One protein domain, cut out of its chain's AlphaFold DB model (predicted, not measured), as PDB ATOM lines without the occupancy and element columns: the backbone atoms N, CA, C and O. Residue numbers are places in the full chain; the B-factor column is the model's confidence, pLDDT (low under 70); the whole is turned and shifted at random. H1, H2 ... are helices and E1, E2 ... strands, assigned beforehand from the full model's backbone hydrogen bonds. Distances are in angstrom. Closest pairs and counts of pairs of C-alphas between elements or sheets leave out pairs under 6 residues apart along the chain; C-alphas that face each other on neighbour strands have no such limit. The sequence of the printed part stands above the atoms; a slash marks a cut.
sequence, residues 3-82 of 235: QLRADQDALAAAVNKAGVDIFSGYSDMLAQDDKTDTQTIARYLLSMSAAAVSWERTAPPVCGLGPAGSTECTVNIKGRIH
ATOM      1  N   GLN A   3      30.755  14.659  14.861       85.56
ATOM      2  CA  GLN A   3      30.434  15.738  13.926       85.56
ATOM      3  C   GLN A   3      31.328  16.948  14.150       85.56
ATOM      4  O   GLN A   3      31.884  17.481  13.196       85.56
ATOM      5  N   LEU A   4      31.502  17.339  15.417       80.38
ATOM      6  CA  LEU A   4      32.393  18.435  15.775       80.38
ATOM      7  C   LEU A   4      33.796  18.183  15.223       80.38
ATOM      8  O   LEU A   4      34.332  19.065  14.572       80.38
ATOM      9  N   ARG A   5      34.351  16.976  15.423       76.50
ATOM     10  CA  ARG A   5      35.670  16.580  14.894       76.50
ATOM     11  C   ARG A   5      35.766  16.740  13.378       76.50
ATOM     12  O   ARG A   5      36.697  17.378  12.905       76.50
ATOM     13  N   ALA A   6      34.765  16.251  12.647       83.31
ATOM     14  CA  ALA A   6      34.724  16.383  11.195       83.31
ATOM     15  C   ALA A   6      34.736  17.853  10.732       83.31
ATOM     16  O   ALA A   6      35.407  18.170   9.752       83.31
ATOM     17  N   ASP A   7      34.057  18.763  11.444       83.44
ATOM     18  CA  ASP A   7      34.141  20.201  11.150       83.44
ATOM     19  C   ASP A   7      35.555  20.759  11.372       83.44
ATOM     20  O   ASP A   7      36.041  21.538  10.550       83.44
ATOM     21  N   GLN A   8      36.221  20.367  12.468       77.06
ATOM     22  CA  GLN A   8      37.576  20.841  12.793       77.06
ATOM     23  C   GLN A   8      38.573  20.391  11.719       77.06
ATOM     24  O   GLN A   8      39.353  21.205  11.222       77.06
ATOM     25  N   ASP A   9      38.493  19.120  11.318       77.94
ATOM     26  CA  ASP A   9      39.361  18.524  10.302       77.94
ATOM     27  C   ASP A   9      39.135  19.168   8.927       77.94
ATOM     28  O   ASP A   9      40.089  19.532   8.232       77.94
ATOM     29  N   ALA A  10      37.871  19.377   8.543       83.31
ATOM     30  CA  ALA A  10      37.529  20.025   7.283       83.31
ATOM     31  C   ALA A  10      38.038  21.471   7.227       83.31
ATOM     32  O   ALA A  10      38.578  21.893   6.197       83.31
ATOM     33  N   LEU A  11      37.914  22.230   8.323       79.19
ATOM     34  CA  LEU A  11      38.428  23.596   8.383       79.19
ATOM     35  C   LEU A  11      39.956  23.628   8.315       79.19
ATOM     36  O   LEU A  11      40.502  24.421   7.546       79.19
ATOM     37  N   ALA A  12      40.639  22.752   9.057       73.06
ATOM     38  CA  ALA A  12      42.094  22.628   9.014       73.06
ATOM     39  C   ALA A  12      42.594  22.354   7.590       73.06
ATOM     40  O   ALA A  12      43.483  23.051   7.093       73.06
ATOM     41  N   ALA A  13      41.962  21.407   6.891       76.19
ATOM     42  CA  ALA A  13      42.283  21.099   5.503       76.19
ATOM     43  C   ALA A  13      42.026  22.290   4.562       76.19
ATOM     44  O   ALA A  13      42.849  22.580   3.690       76.19
ATOM     45  N   ALA A  14      40.907  23.005   4.734       78.50
ATOM     46  CA  ALA A  14      40.559  24.161   3.911       78.50
ATOM     47  C   ALA A  14      41.538  25.331   4.099       78.50
ATOM     48  O   ALA A  14      41.985  25.922   3.115       78.50
ATOM     49  N   VAL A  15      41.899  25.635   5.348       74.56
ATOM     50  CA  VAL A  15      42.887  26.663   5.705       74.56
ATOM     51  C   VAL A  15      44.252  26.334   5.110       74.56
ATOM     52  O   VAL A  15      44.840  27.181   4.437       74.56
ATOM     53  N   ASN A  16      44.719  25.095   5.286       69.62
ATOM     54  CA  ASN A  16      46.003  24.651   4.752       69.62
ATOM     55  C   ASN A  16      46.035  24.755   3.215       69.62
ATOM     56  O   ASN A  16      46.961  25.314   2.631       69.62
ATOM     57  N   LYS A  17      44.963  24.309   2.541       73.94
ATOM     58  CA  LYS A  17      44.836  24.392   1.077       73.94
ATOM     59  C   LYS A  17      44.797  25.829   0.555       73.94
ATOM     60  O   LYS A  17      45.271  26.081  -0.551       73.94
ATOM     61  N   ALA A  18      44.226  26.762   1.312       70.81
ATOM     62  CA  ALA A  18      44.183  28.168   0.925       70.81
ATOM     63  C   ALA A  18      45.575  28.826   0.922       70.81
ATOM     64  O   ALA A  18      45.713  29.930   0.395       70.81
ATOM     65  N   GLY A  19      46.597  28.171   1.493       61.47
ATOM     66  CA  GLY A  19      47.966  28.684   1.538       61.47
ATOM     67  C   GLY A  19      48.083  29.997   2.310       61.47
ATOM     68  O   GLY A  19      49.036  30.751   2.110       61.47
ATOM     69  N   VAL A  20      47.093  30.308   3.150       60.38
ATOM     70  CA  VAL A  20      47.142  31.485   4.005       60.38
ATOM     71  C   VAL A  20      47.949  31.115   5.232       60.38
ATOM     72  O   VAL A  20      47.595  30.200   5.970       60.38
ATOM     73  N   ASP A  21      49.026  31.860   5.451       59.22
ATOM     74  CA  ASP A  21      49.793  31.852   6.692       59.22
ATOM     75  C   ASP A  21      48.976  32.561   7.786       59.22
ATOM     76  O   ASP A  21      49.282  33.677   8.229       59.22
ATOM     77  N   ILE A  22      47.852  31.925   8.148       56.62
ATOM     78  CA  ILE A  22      46.933  32.409   9.181       56.62
ATOM     79  C   ILE A  22      47.716  32.542  10.491       56.62
ATOM     80  O   ILE A  22      47.503  33.500  11.236       56.62
ATOM     81  N   PHE A  23      48.673  31.631  10.726       58.62
ATOM     82  CA  PHE A  23      49.589  31.656  11.858       58.62
ATOM     83  C   PHE A  23      50.842  30.781  11.639       58.62
ATOM     84  O   PHE A  23      50.746  29.582  11.385       58.62
ATOM     85  N   SER A  24      52.028  31.344  11.897       54.47
ATOM     86  CA  SER A  24      53.317  30.626  11.959       54.47
ATOM     87  C   SER A  24      53.385  29.590  13.092       54.47
ATOM     88  O   SER A  24      54.174  28.647  13.047       54.47
ATOM     89  N   GLY A  25      52.514  29.721  14.096       55.28
ATOM     90  CA  GLY A  25      52.375  28.753  15.183       55.28
ATOM     91  C   GLY A  25      51.876  27.372  14.739       55.28
ATOM     92  O   GLY A  25      52.071  26.400  15.459       55.28
ATOM     93  N   TYR A  26      51.262  27.261  13.552       58.84
ATOM     94  CA  TYR A  26      50.779  25.982  13.025       58.84
ATOM     95  C   TYR A  26      51.949  25.084  12.676       58.84
ATOM     96  O   TYR A  26      52.011  23.939  13.109       58.84
ATOM     97  N   SER A  27      52.911  25.645  11.939       59.59
ATOM     98  CA  SER A  27      54.166  24.973  11.642       59.59
ATOM     99  C   SER A  27      54.960  24.667  12.909       59.59
ATOM    100  O   SER A  27      55.577  23.613  12.963       59.59
ATOM    101  N   ASP A  28      54.913  25.528  13.937       60.94
ATOM    102  CA  ASP A  28      55.556  25.240  15.228       60.94
ATOM    103  C   ASP A  28      54.907  24.028  15.931       60.94
ATOM    104  O   ASP A  28      55.624  23.175  16.447       60.94
ATOM    105  N   MET A  29      53.568  23.914  15.925       63.53
ATOM    106  CA  MET A  29      52.857  22.752  16.484       63.53
ATOM    107  C   MET A  29      53.102  21.473  15.681       63.53
ATOM    108  O   MET A  29      53.416  20.444  16.271       63.53
ATOM    109  N   LEU A  30      53.005  21.544  14.348       58.69
ATOM    110  CA  LEU A  30      53.275  20.409  13.461       58.69
ATOM    111  C   LEU A  30      54.739  19.957  13.522       58.69
ATOM    112  O   LEU A  30      55.027  18.785  13.339       58.69
ATOM    113  N   ALA A  31      55.692  20.850  13.793       59.38
ATOM    114  CA  ALA A  31      57.092  20.457  13.964       59.38
ATOM    115  C   ALA A  31      57.335  19.630  15.245       59.38
ATOM    116  O   ALA A  31      58.388  19.010  15.376       59.38
ATOM    117  N   GLN A  32      56.381  19.612  16.182       57.38
ATOM    118  CA  GLN A  32      56.441  18.844  17.429       57.38
ATOM    119  C   GLN A  32      55.497  17.617  17.418       57.38
ATOM    120  O   GLN A  32      55.152  17.090  18.480       57.38
ATOM    121  N   ASP A  33      55.086  17.162  16.225       47.59
ATOM    122  CA  ASP A  33      54.002  16.191  15.967       47.59
ATOM    123  C   ASP A  33      54.140  14.830  16.662       47.59
ATOM    124  O   ASP A  33      53.134  14.179  16.921       47.59
ATOM    125  N   ASP A  34      55.349  14.393  17.029       48.47
ATOM    126  CA  ASP A  34      55.566  13.034  17.556       48.47
ATOM    127  C   ASP A  34      54.784  12.730  18.854       48.47
ATOM    128  O   ASP A  34      54.715  11.573  19.275       48.47
ATOM    129  N   LYS A  35      54.222  13.744  19.534       48.94
ATOM    130  CA  LYS A  35      53.551  13.586  20.841       48.94
ATOM    131  C   LYS A  35      52.269  14.397  21.039       48.94
ATOM    132  O   LYS A  35      51.683  14.315  22.119       48.94
ATOM    133  N   THR A  36      51.835  15.193  20.064       53.50
ATOM    134  CA  THR A  36      50.681  16.088  20.249       53.50
ATOM    135  C   THR A  36      49.425  15.439  19.671       53.50
ATOM    136  O   THR A  36      49.393  15.089  18.500       53.50
ATOM    137  N   ASP A  37      48.379  15.259  20.487       61.53
ATOM    138  CA  ASP A  37      47.104  14.693  20.023       61.53
ATOM    139  C   ASP A  37      46.530  15.546  18.876       61.53
ATOM    140  O   ASP A  37      46.299  16.747  19.038       61.53
ATOM    141  N   THR A  38      46.272  14.919  17.726       60.12
ATOM    142  CA  THR A  38      45.606  15.504  16.548       60.12
ATOM    143  C   THR A  38      44.368  16.330  16.914       60.12
ATOM    144  O   THR A  38      44.105  17.366  16.301       60.12
ATOM    145  N   GLN A  39      43.622  15.929  17.952       62.72
ATOM    146  CA  GLN A  39      42.460  16.685  18.435       62.72
ATOM    147  C   GLN A  39      42.837  18.034  19.057       62.72
ATOM    148  O   GLN A  39      42.105  19.013  18.897       62.72
ATOM    149  N   THR A  40      43.971  18.108  19.751       64.94
ATOM    150  CA  THR A  40      44.505  19.354  20.313       64.94
ATOM    151  C   THR A  40      44.897  20.312  19.192       64.94
ATOM    152  O   THR A  40      44.518  21.479  19.241       64.94
ATOM    153  N   ILE A  41      45.556  19.814  18.139       64.81
ATOM    154  CA  ILE A  41      45.925  20.607  16.953       64.81
ATOM    155  C   ILE A  41      44.675  21.148  16.242       64.81
ATOM    156  O   ILE A  41      44.617  22.331  15.904       64.81
ATOM    157  N   ALA A  42      43.649  20.317  16.048       64.00
ATOM    158  CA  ALA A  42      42.425  20.718  15.356       64.00
ATOM    159  C   ALA A  42      41.609  21.758  16.147       64.00
ATOM    160  O   ALA A  42      41.156  22.761  15.588       64.00
ATOM    161  N   ARG A  43      41.463  21.570  17.469       67.94
ATOM    162  CA  ARG A  43      40.836  22.564  18.362       67.94
ATOM    163  C   ARG A  43      41.600  23.877  18.358       67.94
ATOM    164  O   ARG A  43      40.982  24.931  18.257       67.94
ATOM    165  N   TYR A  44      42.923  23.796  18.438       69.56
ATOM    166  CA  TYR A  44      43.798  24.952  18.400       69.56
ATOM    167  C   TYR A  44      43.634  25.748  17.103       69.56
ATOM    168  O   TYR A  44      43.397  26.955  17.130       69.56
ATOM    169  N   LEU A  45      43.673  25.065  15.957       67.31
ATOM    170  CA  LEU A  45      43.505  25.697  14.654       67.31
ATOM    171  C   LEU A  45      42.135  26.370  14.515       67.31
ATOM    172  O   LEU A  45      42.054  27.460  13.952       67.31
ATOM    173  N   LEU A  46      41.065  25.780  15.052       68.69
ATOM    174  CA  LEU A  46      39.752  26.429  15.097       68.69
ATOM    175  C   LEU A  46      39.773  27.737  15.885       68.69
ATOM    176  O   LEU A  46      39.275  28.744  15.388       68.69
ATOM    177  N   SER A  47      40.371  27.753  17.077       70.50
ATOM    178  CA  SER A  47      40.481  28.974  17.886       70.50
ATOM    179  C   SER A  47      41.265  30.060  17.165       70.50
ATOM    180  O   SER A  47      40.854  31.217  17.149       70.50
ATOM    181  N   MET A  48      42.373  29.669  16.532       70.56
ATOM    182  CA  MET A  48      43.263  30.566  15.797       70.56
ATOM    183  C   MET A  48      42.625  31.108  14.516       70.56
ATOM    184  O   MET A  48      42.836  32.260  14.140       70.56
ATOM    185  N   SER A  49      41.830  30.284  13.835       67.19
ATOM    186  CA  SER A  49      41.169  30.653  12.582       67.19
ATOM    187  C   SER A  49      39.840  31.372  12.787       67.19
ATOM    188  O   SER A  49      39.398  32.031  11.852       67.19
ATOM    189  N   ALA A  50      39.236  31.334  13.981       66.62
ATOM    190  CA  ALA A  50      37.922  31.925  14.256       66.62
ATOM    191  C   ALA A  50      37.809  33.404  13.848       66.62
ATOM    192  O   ALA A  50      36.777  33.835  13.340       66.62
ATOM    193  N   ALA A  51      38.880  34.178  14.019       63.66
ATOM    194  CA  ALA A  51      38.913  35.586  13.630       63.66
ATOM    195  C   ALA A  51      39.295  35.821  12.166       63.66
ATOM    196  O   ALA A  51      38.931  36.830  11.563       63.66
ATOM    197  N   ALA A  52      40.072  34.903  11.598       68.81
ATOM    198  CA  ALA A  52      40.593  35.026  10.248       68.81
ATOM    199  C   ALA A  52      39.679  34.371   9.212       68.81
ATOM    200  O   ALA A  52      39.828  34.665   8.030       68.81
ATOM    201  N   VAL A  53      38.755  33.496   9.616       77.19
ATOM    202  CA  VAL A  53      37.977  32.636   8.723       77.19
ATOM    203  C   VAL A  53      36.524  32.563   9.178       77.19
ATOM    204  O   VAL A  53      36.222  32.041  10.244       77.19
ATOM    205  N   SER A  54      35.600  33.010   8.329       80.44
ATOM    206  CA  SER A  54      34.184  32.649   8.472       80.44
ATOM    207  C   SER A  54      33.899  31.415   7.636       80.44
ATOM    208  O   SER A  54      34.321  31.372   6.478       80.44
ATOM    209  N   TRP A  55      33.125  30.469   8.147       85.81
ATOM    210  CA  TRP A  55      32.709  29.305   7.378       85.81
ATOM    211  C   TRP A  55      31.313  28.835   7.777       85.81
ATOM    212  O   TRP A  55      30.805  29.169   8.843       85.81
ATOM    213  N   GLU A  56      30.701  28.066   6.888       89.00
ATOM    214  CA  GLU A  56      29.408  27.428   7.089       89.00
ATOM    215  C   GLU A  56      29.425  26.017   6.498       89.00
ATOM    216  O   GLU A  56      30.184  25.724   5.563       89.00
ATOM    217  N   ARG A  57      28.567  25.139   7.022       91.69
ATOM    218  CA  ARG A  57      28.294  23.851   6.383       91.69
ATOM    219  C   ARG A  57      27.434  24.087   5.145       91.69
ATOM    220  O   ARG A  57      26.373  24.693   5.233       91.69
ATOM    221  N   THR A  58      27.850  23.556   4.002       94.38
ATOM    222  CA  THR A  58      27.063  23.622   2.759       94.38
ATOM    223  C   THR A  58      26.049  22.488   2.642       94.38
ATOM    224  O   THR A  58      25.211  22.505   1.745       94.38
ATOM    225  N   ALA A  59      26.139  21.483   3.514       92.69
ATOM    226  CA  ALA A  59      25.202  20.372   3.618       92.69
ATOM    227  C   ALA A  59      25.193  19.811   5.054       92.69
ATOM    228  O   ALA A  59      26.187  19.975   5.771       92.69
ATOM    229  N   PRO A  60      24.114  19.131   5.485       93.88
ATOM    230  CA  PRO A  60      24.103  18.415   6.757       93.88
ATOM    231  C   PRO A  60      25.226  17.360   6.838       93.88
ATOM    232  O   PRO A  60      25.548  16.747   5.817       93.88
ATOM    233  N   PRO A  61      25.808  17.123   8.029       93.25
ATOM    234  CA  PRO A  61      26.798  16.068   8.225       93.25
ATOM    235  C   PRO A  61      26.190  14.694   7.924       93.25
ATOM    236  O   PRO A  61      25.088  14.382   8.379       93.25
ATOM    237  N   VAL A  62      26.929  13.851   7.206       94.00
ATOM    238  CA  VAL A  62      26.563  12.449   6.969       94.00
ATOM    239  C   VAL A  62      27.419  11.585   7.878       94.00
ATOM    240  O   VAL A  62      28.628  11.510   7.675       94.00
ATOM    241  N   CYS A  63      26.809  10.953   8.880       93.38
ATOM    242  CA  CYS A  63      27.513  10.094   9.830       93.38
ATOM    243  C   CYS A  63      27.097   8.630   9.682       93.38
ATOM    244  O   CYS A  63      25.915   8.332   9.517       93.38
ATOM    245  N   GLY A  64      28.062   7.722   9.787       90.56
ATOM    246  CA  GLY A  64      27.855   6.282   9.695       90.56
ATOM    247  C   GLY A  64      28.871   5.491  10.515       90.56
ATOM    248  O   GLY A  64      29.765   6.055  11.146       90.56
ATOM    249  N   LEU A  65      28.706   4.169  10.521       90.06
ATOM    250  CA  LEU A  65      29.686   3.243  11.082       90.06
ATOM    251  C   LEU A  65      30.771   2.978  10.038       90.06
ATOM    252  O   LEU A  65      30.484   2.478   8.951       90.06
ATOM    253  N   GLY A  66      32.000   3.328  10.388       81.50
ATOM    254  CA  GLY A  66      33.192   3.023   9.621       81.50
ATOM    255  C   GLY A  66      33.539   1.530   9.664       81.50
ATOM    256  O   GLY A  66      33.008   0.780  10.492       81.50
ATOM    257  N   PRO A  67      34.477   1.080   8.814       76.69
ATOM    258  CA  PRO A  67      34.845  -0.333   8.675       76.69
ATOM    259  C   PRO A  67      35.340  -0.990   9.973       76.69
ATOM    260  O   PRO A  67      35.230  -2.202  10.135       76.69
ATOM    261  N   ALA A  68      35.874  -0.193  10.903       80.50
ATOM    262  CA  ALA A  68      36.383  -0.639  12.198       80.50
ATOM    263  C   ALA A  68      35.363  -0.494  13.350       80.50
ATOM    264  O   ALA A  68      35.724  -0.654  14.514       80.50
ATOM    265  N   GLY A  69      34.103  -0.150  13.054       81.81
ATOM    266  CA  GLY A  69      33.073   0.121  14.067       81.81
ATOM    267  C   GLY A  69      33.163   1.511  14.712       81.81
ATOM    268  O   GLY A  69      32.420   1.805  15.646       81.81
ATOM    269  N   SER A  70      34.047   2.382  14.222       82.69
ATOM    270  CA  SER A  70      34.120   3.801  14.590       82.69
ATOM    271  C   SER A  70      32.953   4.592  13.997       82.69
ATOM    272  O   SER A  70      32.454   4.268  12.927       82.69
ATOM    273  N   THR A  71      32.512   5.668  14.652       88.88
ATOM    274  CA  THR A  71      31.607   6.638  14.012       88.88
ATOM    275  C   THR A  71      32.416   7.573  13.120       88.88
ATOM    276  O   THR A  71      33.249   8.329  13.622       88.88
ATOM    277  N   GLU A  72      32.141   7.552  11.822       88.62
ATOM    278  CA  GLU A  72      32.743   8.436  10.826       88.62
ATOM    279  C   GLU A  72      31.700   9.445  10.349       88.62
ATOM    280  O   GLU A  72      30.556   9.078  10.089       88.62
ATOM    281  N   CYS A  73      32.083  10.717  10.250       91.19
ATOM    282  CA  CYS A  73      31.218  11.787   9.767       91.19
ATOM    283  C   CYS A  73      31.898  12.512   8.606       91.19
ATOM    284  O   CYS A  73      33.051  12.916   8.711       91.19
ATOM    285  N   THR A  74      31.165  12.708   7.513       91.44
ATOM    286  CA  THR A  74      31.578  13.541   6.381       91.44
ATOM    287  C   THR A  74      30.833  14.866   6.435       91.44
ATOM    288  O   THR A  74      29.607  14.890   6.581       91.44
ATOM    289  N   VAL A  75      31.565  15.970   6.290       93.25
ATOM    290  CA  VAL A  75      31.017  17.330   6.246       93.25
ATOM    291  C   VAL A  75      31.474  18.045   4.983       93.25
ATOM    292  O   VAL A  75      32.567  17.804   4.480       93.25
ATOM    293  N   ASN A  76      30.634  18.948   4.486       91.94
ATOM    294  CA  ASN A  76      31.000  19.867   3.418       91.94
ATOM    295  C   ASN A  76      30.933  21.282   3.973       91.94
ATOM    296  O   ASN A  76      29.896  21.679   4.509       91.94
ATOM    297  N   ILE A  77      32.029  22.025   3.848       90.81
ATOM    298  CA  ILE A  77      32.122  23.396   4.341       90.81
ATOM    299  C   ILE A  77      32.520  24.355   3.225       90.81
ATOM    300  O   ILE A  77      33.219  23.992   2.277       90.81
ATOM    301  N   LYS A  78      32.103  25.609   3.370       90.06
ATOM    302  CA  LYS A  78      32.569  26.734   2.563       90.06
ATOM    303  C   LYS A  78      32.944  27.868   3.499       90.06
ATOM    304  O   LYS A  78      32.221  28.142   4.448       90.06
ATOM    305  N   GLY A  79      34.056  28.538   3.217       84.00
ATOM    306  CA  GLY A  79      34.518  29.649   4.038       84.00
ATOM    307  C   GLY A  79      35.154  30.782   3.250       84.00
ATOM    308  O   GLY A  79      35.384  30.687   2.043       84.00
ATOM    309  N   ARG A  80      35.414  31.877   3.961       82.44
ATOM    310  CA  ARG A  80      36.106  33.074   3.490       82.44
ATOM    311  C   ARG A  80      37.138  33.479   4.530       82.44
ATOM    312  O   ARG A  80      36.840  33.478   5.720       82.44
ATOM    313  N   ILE A  81      38.313  33.863   4.049       78.25
ATOM    314  CA  ILE A  81      39.396  34.387   4.869       78.25
ATOM    315  C   ILE A  81      39.295  35.917   4.878       78.25
ATOM    316  O   ILE A  81      39.224  36.534   3.817       78.25
ATOM    317  N   HIS A  82      39.246  36.512   6.067       75.12
ATOM    318  CA  HIS A  82      39.052  37.952   6.302       75.12
ATOM    319  C   HIS A  82      40.342  38.696   6.651       75.12
ATOM    320  O   HIS A  82      40.332  39.913   6.829       75.12
TER     321      HIS A  82
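What this domain is: This is residues 3 to 82 of the 235 residues of the protein "DUF4384 domain-containing protein" of Elusimicrobia bacterium (UniProt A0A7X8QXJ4). A long two-stranded hairpin, E1 and E2, bends along its length and makes a wall on one side of the domain; H1 packs on it, mainly along E2, and is the middle of the structure. H3 crosses H1 on the side away from E2, and the short H2 is farther out beside H3, loosely placed and running opposite ways to it. The printed part has 80 residues, with three named helices followed by two named strands, in the order H1, H2, H3, E1, E2; the sheet is E1 - E2, antiparallel, and the class is mixed, helices and strands. It is only just compact, close to loose, with a radius of gyration of the C-alphas of 13.5 A and spans of 36 by 31 by 18 A.

How they stand to each other: H1, residues 3 to 17, touches H3, residues 38 to 49, with 11 pairs of C-alphas within 8 A; the closest are those of Gln 8 and Ala 42, 5.5 A apart. They run the same way at a steep tilt of 65 degrees. H2, residues 25 to 30, is close to H3 but not clearly touching; their closest C-alphas, those of Met 29 and Ile 41, are 7.3 A apart. These two run opposite ways at a shallow tilt of 15 degrees. H1 and H2 are apart. E1, residues 53 to 65, and E2, residues 71 to 81, form a hairpin of antiparallel neighbours, with 167 degrees between their directions. N 54 and O 80, 2.9 A, and N 74 and O 62, 2.8 A, are within hydrogen-bond range. E1 bends by 68 degrees at residue 59 and E2 by 54 degrees at residue 78. H1 and E2 have 12 pairs of C-alphas within 8 A, the closest those of Gln 3 and Cys 73, 5.8 A apart. H1 and E1 have 2 such pairs. H2 is apart from E1 and E2, and H3 is apart from E2. In H1, H2 and H3 every O i to N i+4 pair is within hydrogen-bond range.

Where its parts are: H1 begins at C-alpha 3, (30.434, 15.738, 13.926), and is 21.2 A long. H2 measures 8.6 A and H3 16.3 A. E1 is 30.6 A long and begins at C-alpha 53, (37.977, 32.636, 8.723). E2 is 30.2 A long and ends at C-alpha 81, (39.396, 34.387, 4.869).

The domain as a whole: The two C-alphas farthest apart are those of Ala 68 and His 82, 39.1 A. The printed part has no cut, and no link is long. The mean pLDDT of the printed part is 74.3; under 70 are 33 residues, namely residue 16, residues 19 to 46 and residues 49 to 52.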